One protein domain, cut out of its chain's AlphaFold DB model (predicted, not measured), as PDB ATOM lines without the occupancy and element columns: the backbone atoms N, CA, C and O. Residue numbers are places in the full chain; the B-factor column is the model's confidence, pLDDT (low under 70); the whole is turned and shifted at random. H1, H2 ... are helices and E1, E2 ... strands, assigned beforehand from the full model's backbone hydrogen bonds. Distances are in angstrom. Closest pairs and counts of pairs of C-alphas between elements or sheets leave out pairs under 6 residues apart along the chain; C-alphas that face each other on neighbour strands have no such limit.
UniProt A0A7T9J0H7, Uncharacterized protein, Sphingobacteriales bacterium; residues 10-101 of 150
ATOM      1  N   ILE A  10     218.756 131.965 161.615       94.56
ATOM      2  CA  ILE A  10     218.529 133.149 162.443       94.56
ATOM      3  C   ILE A  10     217.052 133.527 162.449       94.56
ATOM      4  O   ILE A  10     216.351 133.407 161.445       94.56
ATOM      5  N   THR A  11     216.570 134.004 163.590       92.19
ATOM      6  CA  THR A  11     215.204 134.506 163.729       92.19
ATOM      7  C   THR A  11     215.160 136.009 163.492       92.19
ATOM      8  O   THR A  11     215.841 136.758 164.188       92.19
ATOM      9  N   LEU A  12     214.316 136.454 162.555       87.62
ATOM     10  CA  LEU A  12     214.191 137.874 162.209       87.62
ATOM     11  C   LEU A  12     213.228 138.670 163.084       87.62
ATOM     12  O   LEU A  12     213.360 139.884 163.134       87.62
ATOM     13  N   ALA A  13     212.275 138.033 163.760       83.75
ATOM     14  CA  ALA A  13     211.339 138.702 164.661       83.75
ATOM     15  C   ALA A  13     211.324 138.010 166.021       83.75
ATOM     16  O   ALA A  13     211.442 136.792 166.107       83.75
ATOM     17  N   ASN A  14     211.140 138.770 167.096       82.06
ATOM     18  CA  ASN A  14     210.921 138.194 168.421       82.06
ATOM     19  C   ASN A  14     209.746 138.897 169.117       82.06
ATOM     20  O   ASN A  14     208.701 139.068 168.498       82.06
ATOM     21  N   HIS A  15     209.882 139.263 170.395       63.84
ATOM     22  CA  HIS A  15     208.853 139.979 171.158       63.84
ATOM     23  C   HIS A  15     208.909 141.503 171.011       63.84
ATOM     24  O   HIS A  15     207.919 142.178 171.306       63.84
ATOM     25  N   PHE A  16     210.038 142.047 170.550       71.25
ATOM     26  CA  PHE A  16     210.220 143.481 170.352       71.25
ATOM     27  C   PHE A  16     210.400 143.834 168.881       71.25
ATOM     28  O   PHE A  16     211.089 143.139 168.132       71.25
ATOM     29  N   TRP A  17     209.801 144.962 168.498       71.81
ATOM     30  CA  TRP A  17     209.964 145.547 167.177       71.81
ATOM     31  C   TRP A  17     211.427 145.930 166.949       71.81
ATOM     32  O   TRP A  17     211.958 146.808 167.627       71.81
ATOM     33  N   ASN A  18     212.064 145.277 165.979       80.38
ATOM     34  CA  ASN A  18     213.468 145.490 165.620       80.38
ATOM     35  C   ASN A  18     213.639 146.219 164.278       80.38
ATOM     36  O   ASN A  18     214.743 146.260 163.749       80.38
ATOM     37  N   GLN A  19     212.551 146.772 163.729       85.12
ATOM     38  CA  GLN A  19     212.514 147.479 162.442       85.12
ATOM     39  C   GLN A  19     212.839 146.621 161.207       85.12
ATOM     40  O   GLN A  19     212.871 147.163 160.105       85.12
ATOM     41  N   LEU A  20     213.042 145.305 161.344       88.69
ATOM     42  CA  LEU A  20     213.318 144.412 160.213       88.69
ATOM     43  C   LEU A  20     212.033 143.825 159.635       88.69
ATOM     44  O   LEU A  20     211.818 143.854 158.426       88.69
ATOM     45  N   CYS A  21     211.153 143.294 160.481       88.94
ATOM     46  CA  CYS A  21     209.885 142.753 160.012       88.94
ATOM     47  C   CYS A  21     208.811 142.730 161.095       88.94
ATOM     48  O   CYS A  21     209.093 142.718 162.295       88.94
ATOM     49  N   GLY A  22     207.555 142.698 160.639       83.81
ATOM     50  CA  GLY A  22     206.369 142.500 161.466       83.81
ATOM     51  C   GLY A  22     206.509 141.363 162.462       83.81
ATOM     52  O   GLY A  22     206.945 140.279 162.078       83.81
ATOM     53  N   GLN A  23     206.050 141.569 163.700       80.75
ATOM     54  CA  GLN A  23     206.061 140.545 164.750       80.75
ATOM     55  C   GLN A  23     204.657 140.139 165.236       80.75
ATOM     56  O   GLN A  23     203.713 140.932 165.255       80.75
ATOM     57  N   THR A  24     204.525 138.889 165.676       69.19
ATOM     58  CA  THR A  24     203.325 138.303 166.280       69.19
ATOM     59  C   THR A  24     203.291 138.594 167.783       69.19
ATOM     60  O   THR A  24     204.297 138.472 168.476       69.19
ATOM     61  N   ARG A  25     202.113 138.935 168.325       62.47
ATOM     62  CA  ARG A  25     201.919 139.097 169.778       62.47
ATOM     63  C   ARG A  25     202.075 137.772 170.510       62.47
ATOM     64  O   ARG A  25     201.336 136.834 170.220       62.47
ATOM     65  N   THR A  26     202.915 137.746 171.539       53.16
ATOM     66  CA  THR A  26     202.976 136.610 172.471       53.16
ATOM     67  C   THR A  26     202.569 136.983 173.897       53.16
ATOM     68  O   THR A  26     202.119 136.099 174.624       53.16
ATOM     69  N   SER A  27     202.628 138.254 174.317       48.31
ATOM     70  CA  SER A  27     202.274 138.581 175.701       48.31
ATOM     71  C   SER A  27     200.755 138.519 175.931       48.31
ATOM     72  O   SER A  27     199.934 139.125 175.234       48.31
ATOM     73  N   LYS A  28     200.362 137.729 176.930       45.38
ATOM     74  CA  LYS A  28     199.041 137.762 177.565       45.38
ATOM     75  C   LYS A  28     199.251 138.248 179.002       45.38
ATOM     76  O   LYS A  28     200.195 137.813 179.649       45.38
ATOM     77  N   GLY A  29     198.373 139.119 179.504       48.72
ATOM     78  CA  GLY A  29     198.397 139.589 180.900       48.72
ATOM     79  C   GLY A  29     198.926 141.016 181.095       48.72
ATOM     80  O   GLY A  29     198.938 141.811 180.155       48.72
ATOM     81  N   LEU A  30     199.331 141.336 182.333       39.06
ATOM     82  CA  LEU A  30     199.680 142.684 182.827       39.06
ATOM     83  C   LEU A  30     200.761 143.407 181.991       39.06
ATOM     84  O   LEU A  30     200.731 144.626 181.860       39.06
ATOM     85  N   ILE A  31     201.675 142.656 181.366       47.44
ATOM     86  CA  ILE A  31     202.801 143.179 180.568       47.44
ATOM     87  C   ILE A  31     202.307 143.865 179.278       47.44
ATOM     88  O   ILE A  31     202.843 144.894 178.873       47.44
ATOM     89  N   SER A  32     201.207 143.372 178.696       45.78
ATOM     90  CA  SER A  32     200.572 143.966 177.507       45.78
ATOM     91  C   SER A  32     199.895 145.318 177.798       45.78
ATOM     92  O   SER A  32     199.572 146.057 176.870       45.78
ATOM     93  N   ALA A  33     199.652 145.632 179.078       48.06
ATOM     94  CA  ALA A  33     199.096 146.913 179.515       48.06
ATOM     95  C   ALA A  33     200.180 147.970 179.794       48.06
ATOM     96  O   ALA A  33     199.887 149.158 179.709       48.06
ATOM     97  N   MET A  34     201.415 147.551 180.100       44.66
ATOM     98  CA  MET A  34     202.542 148.455 180.375       44.66
ATOM     99  C   MET A  34     203.416 148.725 179.146       44.66
ATOM    100  O   MET A  34     203.977 149.810 179.021       44.66
ATOM    101  N   VAL A  35     203.521 147.770 178.220       48.53
ATOM    102  CA  VAL A  35     204.330 147.904 177.005       48.53
ATOM    103  C   VAL A  35     203.402 148.116 175.817       48.53
ATOM    104  O   VAL A  35     202.554 147.276 175.514       48.53
ATOM    105  N   ASN A  36     203.556 149.240 175.112       48.66
ATOM    106  CA  ASN A  36     202.778 149.526 173.908       48.66
ATOM    107  C   ASN A  36     203.289 148.676 172.730       48.66
ATOM    108  O   ASN A  36     203.870 149.173 171.771       48.66
ATOM    109  N   GLU A  37     203.045 147.366 172.782       48.59
ATOM    110  CA  GLU A  37     203.430 146.389 171.756       48.59
ATOM    111  C   GLU A  37     202.730 146.627 170.406       48.59
ATOM    112  O   GLU A  37     202.876 145.827 169.494       48.59
ATOM    113  N   ARG A  38     201.894 147.662 170.256       49.38
ATOM    114  CA  ARG A  38     201.121 147.935 169.031       49.38
ATOM    115  C   ARG A  38     201.982 148.335 167.830       49.38
ATOM    116  O   ARG A  38     201.514 148.169 166.707       49.38
ATOM    117  N   MET A  39     203.200 148.821 168.050       48.09
ATOM    118  CA  MET A  39     204.103 149.224 166.969       48.09
ATOM    119  C   MET A  39     204.588 147.983 166.198       48.09
ATOM    120  O   MET A  39     205.133 147.057 166.797       48.09
ATOM    121  N   GLY A  40     204.364 147.942 164.880       52.75
ATOM    122  CA  GLY A  40     204.941 146.917 163.998       52.75
ATOM    123  C   GLY A  40     204.147 145.616 163.807       52.75
ATOM    124  O   GLY A  40     204.654 144.672 163.218       52.75
ATOM    125  N   GLN A  41     202.908 145.499 164.293       55.31
ATOM    126  CA  GLN A  41     202.147 144.229 164.213       55.31
ATOM    127  C   GLN A  41     201.432 143.972 162.893       55.31
ATOM    128  O   GLN A  41     201.144 142.822 162.562       55.31
ATOM    129  N   MET A  42     201.099 145.043 162.183       60.84
ATOM    130  CA  MET A  42     200.538 144.971 160.833       60.84
ATOM    131  C   MET A  42     201.599 145.242 159.770       60.84
ATOM    132  O   MET A  42     201.300 145.136 158.586       60.84
ATOM    133  N   GLU A  43     202.818 145.570 160.199       73.38
ATOM    134  CA  GLU A  43     203.925 145.797 159.288       73.38
ATOM    135  C   GLU A  43     204.351 144.485 158.640       73.38
ATOM    136  O   GLU A  43     204.271 143.397 159.231       73.38
ATOM    137  N   GLY A  44     204.776 144.617 157.394       85.31
ATOM    138  CA  GLY A  44     205.451 143.569 156.659       85.31
ATOM    139  C   GLY A  44     206.944 143.523 156.978       85.31
ATOM    140  O   GLY A  44     207.414 144.006 158.011       85.31
ATOM    141  N   ILE A  45     207.705 142.938 156.065       93.56
ATOM    142  CA  ILE A  45     209.153 143.066 155.985       93.56
ATOM    143  C   ILE A  45     209.463 144.494 155.521       93.56
ATOM    144  O   ILE A  45     208.909 144.973 154.531       93.56
ATOM    145  N   THR A  46     210.326 145.193 156.253       93.62
ATOM    146  CA  THR A  46     210.750 146.552 155.890       93.62
ATOM    147  C   THR A  46     211.821 146.503 154.793       93.62
ATOM    148  O   THR A  46     212.438 145.456 154.594       93.62
ATOM    149  N   PRO A  47     212.130 147.618 154.103       94.19
ATOM    150  CA  PRO A  47     213.236 147.647 153.139       94.19
ATOM    151  C   PRO A  47     214.575 147.187 153.740       94.19
ATOM    152  O   PRO A  47     215.320 146.437 153.112       94.19
ATOM    153  N   LEU A  48     214.847 147.564 154.996       94.12
ATOM    154  CA  LEU A  48     216.024 147.097 155.732       94.12
ATOM    155  C   LEU A  48     215.957 145.590 156.018       94.12
ATOM    156  O   LEU A  48     216.962 144.891 155.893       94.12
ATOM    157  N   GLY A  49     214.775 145.078 156.365       95.19
ATOM    158  CA  GLY A  49     214.533 143.647 156.538       95.19
ATOM    159  C   GLY A  49     214.796 142.842 155.270       95.19
ATOM    160  O   GLY A  49     215.454 141.807 155.345       95.19
ATOM    161  N   TYR A  50     214.350 143.330 154.108       96.50
ATOM    162  CA  TYR A  50     214.643 142.699 152.820       96.50
ATOM    163  C   TYR A  50     216.142 142.663 152.544       96.50
ATOM    164  O   TYR A  50     216.668 141.598 152.236       96.50
ATOM    165  N   HIS A  51     216.849 143.779 152.744       95.75
ATOM    166  CA  HIS A  51     218.300 143.812 152.575       95.75
ATOM    167  C   HIS A  51     219.010 142.796 153.486       95.75
ATOM    168  O   HIS A  51     219.868 142.040 153.032       95.75
ATOM    169  N   ALA A  52     218.611 142.717 154.760       95.38
ATOM    170  CA  ALA A  52     219.156 141.735 155.694       95.38
ATOM    171  C   ALA A  52     218.875 140.291 155.243       95.38
ATOM    172  O   ALA A  52     219.786 139.463 155.243       95.38
ATOM    173  N   ILE A  53     217.641 139.987 154.824       96.44
ATOM    174  CA  ILE A  53     217.260 138.668 154.295       96.44
ATOM    175  C   ILE A  53     218.123 138.301 153.093       96.44
ATOM    176  O   ILE A  53     218.642 137.191 153.034       96.44
ATOM    177  N   GLU A  54     218.309 139.217 152.149       95.50
ATOM    178  CA  GLU A  54     219.097 138.962 150.947       95.50
ATOM    179  C   GLU A  54     220.550 138.627 151.275       95.50
ATOM    180  O   GLU A  54     221.088 137.666 150.727       95.50
ATOM    181  N   GLN A  55     221.165 139.360 152.205       94.81
ATOM    182  CA  GLN A  55     222.537 139.092 152.640       94.81
ATOM    183  C   GLN A  55     222.662 137.752 153.376       94.81
ATOM    184  O   GLN A  55     223.624 137.019 153.154       94.81
ATOM    185  N   LEU A  56     221.678 137.395 154.208       95.06
ATOM    186  CA  LEU A  56     221.640 136.113 154.923       95.06
ATOM    187  C   LEU A  56     221.399 134.926 153.978       95.06
ATOM    188  O   LEU A  56     221.949 133.842 154.186       95.06
ATOM    189  N   LEU A  57     220.586 135.124 152.938       95.62
ATOM    190  CA  LEU A  57     220.256 134.097 151.952       95.62
ATOM    191  C   LEU A  57     221.261 133.998 150.796       95.62
ATOM    192  O   LEU A  57     221.232 133.009 150.052       95.62
ATOM    193  N   SER A  58     222.132 134.991 150.634       93.88
ATOM    194  CA  SER A  58     223.198 134.994 149.636       93.88
ATOM    195  C   SER A  58     224.240 133.912 149.927       93.88
ATOM    196  O   SER A  58     224.515 133.562 151.074       93.88
ATOM    197  N   THR A  59     224.834 133.376 148.863       92.19
ATOM    198  CA  THR A  59     225.982 132.461 148.941       92.19
ATOM    199  C   THR A  59     227.314 133.157 148.661       92.19
ATOM    200  O   THR A  59     228.361 132.518 148.695       92.19
ATOM    201  N   GLU A  60     227.300 134.466 148.395       91.38
ATOM    202  CA  GLU A  60     228.504 135.251 148.084       91.38
ATOM    203  C   GLU A  60     229.460 135.326 149.280       91.38
ATOM    204  O   GLU A  60     230.676 135.248 149.126       91.38
ATOM    205  N   ASN A  61     228.904 135.404 150.493       85.50
ATOM    206  CA  ASN A  61     229.669 135.537 151.733       85.50
ATOM    207  C   ASN A  61     229.853 134.209 152.491       85.50
ATOM    208  O   ASN A  61     230.354 134.205 153.618       85.50
ATOM    209  N   GLY A  62     229.491 133.074 151.881       87.62
ATOM    210  CA  GLY A  62     229.612 131.744 152.476       87.62
ATOM    211  C   GLY A  62     228.351 130.900 152.316       87.62
ATOM    212  O   GLY A  62     227.638 130.991 151.323       87.62
ATOM    213  N   LYS A  63     228.087 130.026 153.291       90.94
ATOM    214  CA  LYS A  63     226.846 129.243 153.303       90.94
ATOM    215  C   LYS A  63     225.674 130.146 153.677       90.94
ATOM    216  O   LYS A  63     225.794 130.970 154.578       90.94
ATOM    217  N   ARG A  64     224.540 129.913 153.023       94.19
ATOM    218  CA  ARG A  64     223.255 130.525 153.358       94.19
ATOM    219  C   ARG A  64     222.883 130.271 154.819       94.19
ATOM    220  O   ARG A  64     222.971 129.136 155.287       94.19
ATOM    221  N   ILE A  65     222.372 131.308 155.472       95.75
ATOM    222  CA  ILE A  65     221.767 131.252 156.801       95.75
ATOM    223  C   ILE A  65     220.249 131.260 156.617       95.75
ATOM    224  O   ILE A  65     219.693 132.198 156.048       95.75
ATOM    225  N   LEU A  66     219.563 130.215 157.082       96.38
ATOM    226  CA  LEU A  66     218.113 130.108 156.917       96.38
ATOM    227  C   LEU A  66     217.365 131.098 157.813       96.38
ATOM    228  O   LEU A  66     217.712 131.292 158.982       96.38
ATOM    229  N   ILE A  67     216.291 131.675 157.279       96.81
ATOM    230  CA  ILE A  67     215.397 132.534 158.050       96.81
ATOM    231  C   ILE A  67     214.396 131.668 158.806       96.81
ATOM    232  O   ILE A  67     213.587 130.956 158.210       96.81
ATOM    233  N   ASP A  68     214.438 131.759 160.130       95.69
ATOM    234  CA  ASP A  68     213.439 131.181 161.012       95.69
ATOM    235  C   ASP A  68     212.223 132.106 161.090       95.69
ATOM    236  O   ASP A  68     212.282 133.185 161.690       95.69
ATOM    237  N   ILE A  69     211.109 131.676 160.490       93.50
ATOM    238  CA  ILE A  69     209.888 132.488 160.359       93.50
ATOM    239  C   ILE A  69     209.067 132.580 161.654       93.50
ATOM    240  O   ILE A  69     207.942 133.111 161.677       93.50
ATOM    241  N   LYS A  70     209.596 132.025 162.750       89.62
ATOM    242  CA  LYS A  70     208.985 132.143 164.068       89.62
ATOM    243  C   LYS A  70     208.827 133.599 164.482       89.62
ATOM    244  O   LYS A  70     209.579 134.472 164.064       89.62
ATOM    245  N   HIS A  71     207.785 133.858 165.266       88.38
ATOM    246  CA  HIS A  71     207.358 135.191 165.709       88.38
ATOM    247  C   HIS A  71     207.121 136.247 164.614       88.38
ATOM    248  O   HIS A  71     206.592 137.296 164.950       88.38
ATOM    249  N   MET A  72     207.377 135.995 163.327       90.38
ATOM    250  CA  MET A  72     206.994 136.915 162.250       90.38
ATOM    251  C   MET A  72     205.472 137.105 162.207       90.38
ATOM    252  O   MET A  72     204.718 136.180 162.526       90.38
ATOM    253  N   SER A  73     205.011 138.297 161.831       87.69
ATOM    254  CA  SER A  73     203.598 138.572 161.547       87.69
ATOM    255  C   SER A  73     203.128 137.745 160.343       87.69
ATOM    256  O   SER A  73     203.937 137.259 159.549       87.69
ATOM    257  N   LEU A  74     201.811 137.579 160.187       85.62
ATOM    258  CA  LEU A  74     201.267 136.897 159.008       85.62
ATOM    259  C   LEU A  74     201.695 137.605 157.715       85.62
ATOM    260  O   LEU A  74     202.157 136.938 156.795       85.62
ATOM    261  N   THR A  75     201.608 138.938 157.682       88.00
ATOM    262  CA  THR A  75     202.031 139.761 156.541       88.00
ATOM    263  C   THR A  75     203.486 139.490 156.172       88.00
ATOM    264  O   THR A  75     203.770 139.172 155.021       88.00
ATOM    265  N   SER A  76     204.395 139.515 157.152       91.69
ATOM    266  CA  SER A  76     205.817 139.259 156.909       91.69
ATOM    267  C   SER A  76     206.080 137.842 156.401       91.69
ATOM    268  O   SER A  76     206.946 137.652 155.555       91.69
ATOM    269  N   ARG A  77     205.347 136.830 156.891       92.25
ATOM    270  CA  ARG A  77     205.492 135.448 156.395       92.25
ATOM    271  C   ARG A  77     205.045 135.318 154.945       92.25
ATOM    272  O   ARG A  77     205.763 134.714 154.162       92.25
ATOM    273  N   LEU A  78     203.897 135.896 154.591       92.25
ATOM    274  CA  LEU A  78     203.392 135.869 153.215       92.25
ATOM    275  C   LEU A  78     204.357 136.575 152.257       92.25
ATOM    276  O   LEU A  78     204.690 136.027 151.212       92.25
ATOM    277  N   GLN A  79     204.878 137.736 152.655       95.06
ATOM    278  CA  GLN A  79     205.897 138.455 151.893       95.06
ATOM    279  C   GLN A  79     207.208 137.675 151.757       95.06
ATOM    280  O   GLN A  79     207.850 137.729 150.713       95.06
ATOM    281  N   TYR A  80     207.608 136.935 152.794       96.38
ATOM    282  CA  TYR A  80     208.764 136.050 152.708       96.38
ATOM    283  C   TYR A  80     208.522 134.898 151.725       96.38
ATOM    284  O   TYR A  80     209.400 134.593 150.928       96.38
ATOM    285  N   TYR A  81     207.334 134.287 151.730       96.19
ATOM    286  CA  TYR A  81     206.990 133.230 150.771       96.19
ATOM    287  C   TYR A  81     207.003 133.743 149.332       96.19
ATOM    288  O   TYR A  81     207.599 133.104 148.473       96.19
ATOM    289  N   GLN A  82     206.435 134.927 149.097       96.56
ATOM    290  CA  GLN A  82     206.474 135.579 147.792       96.56
ATOM    291  C   GLN A  82     207.917 135.847 147.334       96.56
ATOM    292  O   GLN A  82     208.272 135.539 146.202       96.56
ATOM    293  N   LEU A  83     208.790 136.329 148.230       96.69
ATOM    294  CA  LEU A  83     210.215 136.507 147.929       96.69
ATOM    295  C   LEU A  83     210.893 135.182 147.535       96.69
ATOM    296  O   LEU A  83     211.703 135.156 146.607       96.69
ATOM    297  N   LEU A  84     210.595 134.089 148.244       96.94
ATOM    298  CA  LEU A  84     211.146 132.770 147.927       96.94
ATOM    299  C   LEU A  84     210.682 132.265 146.559       96.94
ATOM    300  O   LEU A  84     211.489 131.691 145.829       96.94
ATOM    301  N   GLU A  85     209.423 132.503 146.208       96.88
ATOM    302  CA  GLU A  85     208.847 132.128 144.920       96.88
ATOM    303  C   GLU A  85     209.459 132.937 143.770       96.88
ATOM    304  O   GLU A  85     210.002 132.357 142.828       96.88
ATOM    305  N   GLU A  86     209.437 134.266 143.874       96.56
ATOM    306  CA  GLU A  86     209.837 135.175 142.796       96.56
ATOM    307  C   GLU A  86     211.353 135.193 142.569       96.56
ATOM    308  O   GLU A  86     211.811 135.113 141.430       96.56
ATOM    309  N   LYS A  87     212.146 135.292 143.645       96.56
ATOM    310  CA  LYS A  87     213.602 135.505 143.553       96.56
ATOM    311  C   LYS A  87     214.409 134.216 143.641       96.56
ATOM    312  O   LYS A  87     215.476 134.115 143.041       96.56
ATOM    313  N   TYR A  88     213.937 133.250 144.424       95.69
ATOM    314  CA  TYR A  88     214.682 132.021 144.709       95.69
ATOM    315  C   TYR A  88     214.047 130.772 144.088       95.69
ATOM    316  O   TYR A  88     214.581 129.674 144.269       95.69
ATOM    317  N   HIS A  89     212.939 130.917 143.349       96.31
ATOM    318  CA  HIS A  89     212.208 129.825 142.699       96.31
ATOM    319  C   HIS A  89     211.906 128.656 143.650       96.31
ATOM    320  O   HIS A  89     212.033 127.490 143.285       96.31
ATOM    321  N   ASN A  90     211.573 128.972 144.907       94.06
ATOM    322  CA  ASN A  90     211.294 128.015 145.981       94.06
ATOM    323  C   ASN A  90     212.425 127.006 146.277       94.06
ATOM    324  O   ASN A  90     212.192 125.967 146.889       94.06
ATOM    325  N   GLN A  91     213.673 127.318 145.911       96.00
ATOM    326  CA  GLN A  91     214.837 126.460 146.188       96.00
ATOM    327  C   GLN A  91     215.328 126.544 147.644       96.00
ATOM    328  O   GLN A  91     216.200 125.778 148.058       96.00
ATOM    329  N   ILE A  92     214.810 127.492 148.427       96.12
ATOM    330  CA  ILE A  92     215.167 127.679 149.836       96.12
ATOM    331  C   ILE A  92     214.037 127.115 150.700       96.12
ATOM    332  O   ILE A  92     212.896 127.552 150.552       96.12
ATOM    333  N   PRO A  93     214.324 126.185 151.628       95.38
ATOM    334  CA  PRO A  93     213.299 125.646 152.504       95.38
ATOM    335  C   PRO A  93     212.825 126.693 153.515       95.38
ATOM    336  O   PRO A  93     213.605 127.499 154.031       95.38
ATOM    337  N   ILE A  94     211.540 126.628 153.854       95.06
ATOM    338  CA  ILE A  94     210.979 127.384 154.972       95.06
ATOM    339  C   ILE A  94     211.416 126.710 156.273       95.06
ATOM    340  O   ILE A  94     211.201 125.514 156.466       95.06
ATOM    341  N   PHE A  95     212.000 127.488 157.184       95.38
ATOM    342  CA  PHE A  95     212.407 127.011 158.499       95.38
ATOM    343  C   PHE A  95     211.523 127.633 159.581       95.38
ATOM    344  O   PHE A  95     211.350 128.849 159.639       95.38
ATOM    345  N   TYR A  96     210.957 126.791 160.441       92.75
ATOM    346  CA  TYR A  96     210.131 127.207 161.570       92.75
ATOM    347  C   TYR A  96     210.551 126.405 162.791       92.75
ATOM    348  O   TYR A  96     210.184 125.239 162.933       92.75
ATOM    349  N   SER A  97     211.378 127.007 163.648       92.69
ATOM    350  CA  SER A  97     212.079 126.231 164.675       92.69
ATOM    351  C   SER A  97     211.146 125.659 165.739       92.69
ATOM    352  O   SER A  97     211.481 124.656 166.362       92.69
ATOM    353  N   HIS A  98     210.020 126.329 166.015       90.12
ATOM    354  CA  HIS A  98     209.037 125.865 166.986       90.12
ATOM    355  C   HIS A  98     207.658 126.489 166.762       90.12
ATOM    356  O   HIS A  98     207.523 127.671 166.449       90.12
ATOM    357  N   GLY A  99     206.625 125.690 167.010       82.88
ATOM    358  CA  GLY A  99     205.234 126.119 167.075       82.88
ATOM    359  C   GLY A  99     204.277 124.978 166.742       82.88
ATOM    360  O   GLY A  99     204.702 123.886 166.383       82.88
ATOM    361  N   GLY A 100     202.978 125.228 166.896       84.56
ATOM    362  CA  GLY A 100     201.925 124.241 166.644       84.56
ATOM    363  C   GLY A 100     201.104 124.553 165.395       84.56
ATOM    364  O   GLY A 100     200.993 125.710 164.983       84.56
ATOM    365  N   VAL A 101     200.491 123.517 164.824       82.81
ATOM    366  CA  VAL A 101     199.469 123.658 163.778       82.81
ATOM    367  C   VAL A 101     198.129 124.046 164.401       82.81
ATOM    368  O   VAL A 101     197.790 123.606 165.497       82.81
TER     369      VAL A 101
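AT A GLANCE: This is residues 10 to 101 of the 150 residues of an uncharacterized protein of Sphingobacteriales bacterium (UniProt A0A7T9J0H7). Little regular structure: a core of loops holds helices H2 and H3, near each other, and the short strand E1; residues 28 to 34, including H1, stick out at one end and residues 58 to 63 at the other. The 92 printed residues have three named helices and one named strand, in the order H1, H2, E1, H3; the class is mostly helix, with 33 residues in named elements. The whole is compact, radius of gyration of the C-alphas 14.0 A, with an elongated outline of 45 by 29 by 22 A.

IN THESE COORDINATES: After residues 10 to 30, find C-alpha 31 at (202.801, 143.179, 180.568), where H1 begins, residues 31 to 34. H2, residues 47 to 57, is 15.3 A long; E1 is residues 66 to 68. H3, residues 74 to 88, runs 20.2 A to C-alpha 88 at (214.682, 132.021, 144.709).

HOW THE PARTS SIT: Look at residues 10 to 11, paired parallel with 67 to 68 of E1, which pairs with no named strand. The closest C-alphas of H2 and E1, Leu 57 and Leu 66, are 6.7 A apart. H1 is apart from H2, E1 and H3. In H2 and H3 every O i to N i+4 pair is within hydrogen-bond range; H1 is too short for one.

THE WHOLE: The farthest C-alphas, Leu 30 and Glu 60, are 45.8 A apart. The printed part has no cut; the link from H1 to H2 is long. Residues 15 and 24 to 42 have pLDDT under 70.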